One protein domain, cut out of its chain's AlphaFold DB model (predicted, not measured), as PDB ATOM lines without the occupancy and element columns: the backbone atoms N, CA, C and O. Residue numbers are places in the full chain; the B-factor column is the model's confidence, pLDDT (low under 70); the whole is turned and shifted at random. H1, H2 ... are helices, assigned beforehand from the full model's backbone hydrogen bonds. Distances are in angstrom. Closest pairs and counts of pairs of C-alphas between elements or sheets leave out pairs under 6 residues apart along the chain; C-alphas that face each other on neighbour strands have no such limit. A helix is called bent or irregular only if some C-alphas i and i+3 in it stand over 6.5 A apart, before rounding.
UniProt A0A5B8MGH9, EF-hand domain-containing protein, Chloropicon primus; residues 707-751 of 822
ATOM      1  N   TYR A 707     167.648 227.685 154.837       81.50
ATOM      2  CA  TYR A 707     168.181 228.732 153.954       81.50
ATOM      3  C   TYR A 707     167.075 229.393 153.119       81.50
ATOM      4  O   TYR A 707     166.950 230.618 153.115       81.50
ATOM      5  N   SER A 708     166.227 228.591 152.473       81.62
ATOM      6  CA  SER A 708     165.086 229.061 151.682       81.62
ATOM      7  C   SER A 708     164.032 229.752 152.551       81.62
ATOM      8  O   SER A 708     163.503 230.780 152.139       81.62
ATOM      9  N   GLN A 709     163.797 229.287 153.786       82.44
ATOM     10  CA  GLN A 709     162.962 230.009 154.758       82.44
ATOM     11  C   GLN A 709     163.533 231.397 155.084       82.44
ATOM     12  O   GLN A 709     162.799 232.383 155.059       82.44
ATOM     13  N   LYS A 710     164.846 231.507 155.338       84.06
ATOM     14  CA  LYS A 710     165.512 232.798 155.592       84.06
ATOM     15  C   LYS A 710     165.478 233.719 154.371       84.06
ATOM     16  O   LYS A 710     165.299 234.922 154.533       84.06
ATOM     17  N   LEU A 711     165.603 233.174 153.160       80.25
ATOM     18  CA  LEU A 711     165.498 233.941 151.916       80.25
ATOM     19  C   LEU A 711     164.063 234.440 151.671       80.25
ATOM     20  O   LEU A 711     163.877 235.607 151.334       80.25
ATOM     21  N   ALA A 712     163.055 233.591 151.899       75.50
ATOM     22  CA  ALA A 712     161.643 233.954 151.800       75.50
ATOM     23  C   ALA A 712     161.244 234.995 152.859       75.50
ATOM     24  O   ALA A 712     160.620 235.998 152.520       75.50
ATOM     25  N   LYS A 713     161.666 234.812 154.119       79.00
ATOM     26  CA  LYS A 713     161.459 235.787 155.199       79.00
ATOM     27  C   LYS A 713     162.099 237.137 154.853       79.00
ATOM     28  O   LYS A 713     161.391 238.134 154.838       79.00
ATOM     29  N   LYS A 714     163.361 237.152 154.406       80.12
ATOM     30  CA  LYS A 714     164.064 238.375 153.971       80.12
ATOM     31  C   LYS A 714     163.451 239.062 152.737       80.12
ATOM     32  O   LYS A 714     163.685 240.252 152.533       80.12
ATOM     33  N   ARG A 715     162.694 238.342 151.896       70.81
ATOM     34  CA  ARG A 715     161.876 238.946 150.826       70.81
ATOM     35  C   ARG A 715     160.594 239.569 151.392       70.81
ATOM     36  O   ARG A 715     160.344 240.736 151.121       70.81
ATOM     37  N   ARG A 716     159.846 238.849 152.238       71.25
ATOM     38  CA  ARG A 716     158.617 239.348 152.899       71.25
ATOM     39  C   ARG A 716     158.880 240.597 153.756       71.25
ATOM     40  O   ARG A 716     158.189 241.600 153.614       71.25
ATOM     41  N   GLU A 717     159.940 240.574 154.565       68.81
ATOM     42  CA  GLU A 717     160.397 241.689 155.420       68.81
ATOM     43  C   GLU A 717     160.794 242.956 154.644       68.81
ATOM     44  O   GLU A 717     160.962 244.012 155.247       68.81
ATOM     45  N   ARG A 718     160.984 242.867 153.323       66.12
ATOM     46  CA  ARG A 718     161.407 243.991 152.479       66.12
ATOM     47  C   ARG A 718     160.258 244.805 151.892       66.12
ATOM     48  O   ARG A 718     160.518 245.907 151.424       66.12
ATOM     49  N   GLY A 719     159.048 244.245 151.860       63.97
ATOM     50  CA  GLY A 719     157.888 244.861 151.215       63.97
ATOM     51  C   GLY A 719     156.830 245.362 152.193       63.97
ATOM     52  O   GLY A 719     156.292 246.440 151.992       63.97
ATOM     53  N   GLY A 720     156.485 244.576 153.219       76.06
ATOM     54  CA  GLY A 720     155.276 244.802 154.028       76.06
ATOM     55  C   GLY A 720     153.975 244.400 153.312       76.06
ATOM     56  O   GLY A 720     153.065 243.882 153.952       76.06
ATOM     57  N   TYR A 721     153.927 244.551 151.986       75.12
ATOM     58  CA  TYR A 721     152.852 244.086 151.108       75.12
ATOM     59  C   TYR A 721     152.675 242.552 151.094       75.12
ATOM     60  O   TYR A 721     153.642 241.809 151.315       75.12
ATOM     61  N   PRO A 722     151.466 242.051 150.764       82.44
ATOM     62  CA  PRO A 722     151.218 240.641 150.476       82.44
ATOM     63  C   PRO A 722     152.135 240.057 149.390       82.44
ATOM     64  O   PRO A 722     152.619 240.747 148.491       82.44
ATOM     65  N   VAL A 723     152.344 238.736 149.437       75.62
ATOM     66  CA  VAL A 723     153.284 238.042 148.535       75.62
ATOM     67  C   VAL A 723     152.880 238.163 147.061       75.62
ATOM     68  O   VAL A 723     153.758 238.354 146.224       75.62
ATOM     69  N   PHE A 724     151.583 238.088 146.737       79.88
ATOM     70  CA  PHE A 724     151.103 238.220 145.356       79.88
ATOM     71  C   PHE A 724     151.390 239.618 144.787       79.88
ATOM     72  O   PHE A 724     151.865 239.745 143.662       79.88
ATOM     73  N   GLU A 725     151.201 240.663 145.593       81.94
ATOM     74  CA  GLU A 725     151.423 242.049 145.186       81.94
ATOM     75  C   GLU A 725     152.916 242.336 144.968       81.94
ATOM     76  O   GLU A 725     153.303 242.962 143.982       81.94
ATOM     77  N   SER A 726     153.782 241.795 145.835       79.69
ATOM     78  CA  SER A 726     155.235 241.848 145.635       79.69
ATOM     79  C   SER A 726     155.672 241.142 144.347       79.69
ATOM     80  O   SER A 726     156.609 241.611 143.707       79.69
ATOM     81  N   LEU A 727     155.023 240.036 143.964       82.38
ATOM     82  CA  LEU A 727     155.314 239.329 142.713       82.38
ATOM     83  C   LEU A 727     154.822 240.108 141.486       82.38
ATOM     84  O   LEU A 727     155.522 240.139 140.479       82.38
ATOM     85  N   TYR A 728     153.672 240.782 141.579       86.44
ATOM     86  CA  TYR A 728     153.160 241.637 140.506       86.44
ATOM     87  C   TYR A 728     154.065 242.857 140.275       86.44
ATOM     88  O   TYR A 728     154.444 243.150 139.142       86.44
ATOM     89  N   ARG A 729     154.518 243.516 141.354       81.25
ATOM     90  CA  ARG A 729     155.508 244.606 141.281       81.25
ATOM     91  C   ARG A 729     156.853 244.123 140.718       81.25
ATOM     92  O   ARG A 729     157.399 244.774 139.831       81.25
ATOM     93  N   ASP A 730     157.356 242.961 141.155       82.06
ATOM     94  CA  ASP A 730     158.550 242.337 140.562       82.06
ATOM     95  C   ASP A 730     158.340 242.039 139.058       82.06
ATOM     96  O   ASP A 730     159.265 242.215 138.266       82.06
ATOM     97  N   GLN A 731     157.147 241.615 138.625       85.94
ATOM     98  CA  GLN A 731     156.843 241.354 137.212       85.94
ATOM     99  C   GLN A 731     156.864 242.637 136.367       85.94
ATOM    100  O   GLN A 731     157.458 242.632 135.289       85.94
ATOM    101  N   VAL A 732     156.264 243.730 136.853       89.81
ATOM    102  CA  VAL A 732     156.271 245.043 136.177       89.81
ATOM    103  C   VAL A 732     157.700 245.574 136.037       89.81
ATOM    104  O   VAL A 732     158.145 245.826 134.921       89.81
ATOM    105  N   LEU A 733     158.473 245.611 137.129       86.38
ATOM    106  CA  LEU A 733     159.869 246.072 137.109       86.38
ATOM    107  C   LEU A 733     160.766 245.227 136.183       86.38
ATOM    108  O   LEU A 733     161.694 245.748 135.564       86.38
ATOM    109  N   ASN A 734     160.498 243.921 136.054       82.88
ATOM    110  CA  ASN A 734     161.213 243.073 135.097       82.88
ATOM    111  C   ASN A 734     160.807 243.352 133.638       82.88
ATOM    112  O   ASN A 734     161.685 243.309 132.776       82.88
ATOM    113  N   LYS A 735     159.533 243.668 133.346       89.06
ATOM    114  CA  LYS A 735     159.096 244.105 132.002       89.06
ATOM    115  C   LYS A 735     159.787 245.410 131.605       89.06
ATOM    116  O   LYS A 735     160.485 245.429 130.595       89.06
ATOM    117  N   GLU A 736     159.708 246.435 132.456       91.50
ATOM    118  CA  GLU A 736     160.367 247.735 132.250       91.50
ATOM    119  C   GLU A 736     161.874 247.580 131.987       91.50
ATOM    120  O   GLU A 736     162.425 248.180 131.066       91.50
ATOM    121  N   HIS A 737     162.560 246.737 132.765       89.19
ATOM    122  CA  HIS A 737     163.990 246.481 132.595       89.19
ATOM    123  C   HIS A 737     164.317 245.737 131.284       89.19
ATOM    124  O   HIS A 737     165.337 246.022 130.655       89.19
ATOM    125  N   ILE A 738     163.460 244.814 130.830       87.44
ATOM    126  CA  ILE A 738     163.599 244.149 129.522       87.44
ATOM    127  C   ILE A 738     163.366 245.148 128.378       87.44
ATOM    128  O   ILE A 738     164.101 245.132 127.391       87.44
ATOM    129  N   GLU A 739     162.392 246.042 128.516       90.19
ATOM    130  CA  GLU A 739     162.091 247.090 127.537       90.19
ATOM    131  C   GLU A 739     163.222 248.123 127.443       90.19
ATOM    132  O   GLU A 739     163.659 248.433 126.338       90.19
ATOM    133  N   GLN A 740     163.802 248.551 128.569       90.56
ATOM    134  CA  GLN A 740     165.008 249.395 128.607       90.56
ATOM    135  C   GLN A 740     166.234 248.729 127.958       90.56
ATOM    136  O   GLN A 740     167.100 249.416 127.414       90.56
ATOM    137  N   ILE A 741     166.338 247.394 128.001       87.00
ATOM    138  CA  ILE A 741     167.388 246.655 127.286       87.00
ATOM    139  C   ILE A 741     167.100 246.625 125.778       87.00
ATOM    140  O   ILE A 741     168.027 246.817 124.994       87.00
ATOM    141  N   ARG A 742     165.839 246.427 125.365       88.62
ATOM    142  CA  ARG A 742     165.424 246.453 123.950       88.62
ATOM    143  C   ARG A 742     165.663 247.822 123.318       88.62
ATOM    144  O   ARG A 742     166.460 247.910 122.392       88.62
ATOM    145  N   THR A 743     165.084 248.887 123.876       89.44
ATOM    146  CA  THR A 743     165.233 250.254 123.344       89.44
ATOM    147  C   THR A 743     166.694 250.675 123.262       89.44
ATOM    148  O   THR A 743     167.102 251.285 122.279       89.44
ATOM    149  N   ARG A 744     167.523 250.281 124.235       88.69
ATOM    150  CA  ARG A 744     168.968 250.511 124.181       88.69
ATOM    151  C   ARG A 744     169.666 249.740 123.054       88.69
ATOM    152  O   ARG A 744     170.565 250.297 122.428       88.69
ATOM    153  N   LEU A 745     169.311 248.478 122.814       85.62
ATOM    154  CA  LEU A 745     169.863 247.708 121.693       85.62
ATOM    155  C   LEU A 745     169.425 248.301 120.350       85.62
ATOM    156  O   LEU A 745     170.236 248.366 119.430       85.62
ATOM    157  N   ASP A 746     168.196 248.808 120.257       84.12
ATOM    158  CA  ASP A 746     167.706 249.518 119.077       84.12
ATOM    159  C   ASP A 746     168.396 250.885 118.897       84.12
ATOM    160  O   ASP A 746     168.773 251.228 117.778       84.12
ATOM    161  N   GLU A 747     168.687 251.633 119.970       88.94
ATOM    162  CA  GLU A 747     169.547 252.823 119.900       88.94
ATOM    163  C   GLU A 747     170.970 252.486 119.422       88.94
ATOM    164  O   GLU A 747     171.546 253.221 118.620       88.94
ATOM    165  N   GLU A 748     171.578 251.416 119.944       85.31
ATOM    166  CA  GLU A 748     172.925 250.979 119.555       85.31
ATOM    167  C   GLU A 748     172.928 250.538 118.074       85.31
ATOM    168  O   GLU A 748     173.764 251.010 117.303       85.31
ATOM    169  N   ARG A 749     171.903 249.802 117.621       82.00
ATOM    170  CA  ARG A 749     171.673 249.425 116.213       82.00
ATOM    171  C   ARG A 749     171.418 250.623 115.288       82.00
ATOM    172  O   ARG A 749     171.920 250.648 114.167       82.00
ATOM    173  N   MET A 750     170.675 251.634 115.742       78.38
ATOM    174  CA  MET A 750     170.433 252.869 114.982       78.38
ATOM    175  C   MET A 750     171.683 253.756 114.903       78.38
ATOM    176  O   MET A 750     171.892 254.417 113.889       78.38
ATOM    177  N   ARG A 751     172.557 253.735 115.919       79.19
ATOM    178  CA  ARG A 751     173.881 254.390 115.880       79.19
ATOM    179  C   ARG A 751     174.865 253.679 114.947       79.19
ATOM    180  O   ARG A 751     175.738 254.335 114.386       79.19
TER     181      ARG A 751
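Overview. This is residues 707 to 751 of the 822 residues of the protein "EF-hand domain-containing protein" of Chloropicon primus (UniProt A0A5B8MGH9). The model is an L: a short helix, H1, makes the foot, and one long helix, H2, makes the arm, with a loop at the corner between them. Residues 727 to 751 of H2 stick out free, and this arm makes the length of the whole. The printed part has 45 residues, with two named helices in the order H1, H2 and no named strand; the class is all helix. It is extended, with a radius of gyration of the C-alphas of 15.8 A, and its C-alphas span 47 by 22 by 12 A.

Arrangement. Start with H1, residues 707 to 716, and go on through the short link of 6 residues to H2, residues 723 to 751. The two helices are close but not clearly touching, with 1 pair of C-alphas within 8 A: the closest, those of Arg 716 and Val 723, are 7.0 A apart. Their lines are about perpendicular, at 85 degrees, and their centres are 25.1 A apart. Look at the backbone O and N atoms: in H1 and H2 every O i to N i+4 pair is within hydrogen-bond range.

Along the chain. Find C-alpha 707 at (168.181, 228.732, 153.954); from there H1 runs 14.3 A to C-alpha 716 at (158.617, 239.348, 152.899). Then find C-alpha 723 at (153.284, 238.042, 148.535), where H2 begins; it runs 41.9 A to C-alpha 751 at (173.881, 254.390, 115.880). Neither helix is bent.

Size, cuts and confidence. The two C-alphas farthest apart, those of Gln 709 and Arg 751, are 47.2 A apart. The printed part has no cut, and its one link between helices is short. In the B-factor column the mean pLDDT of the printed part is 82.0; look at residues 717 to 719, in the link, for the values under 70.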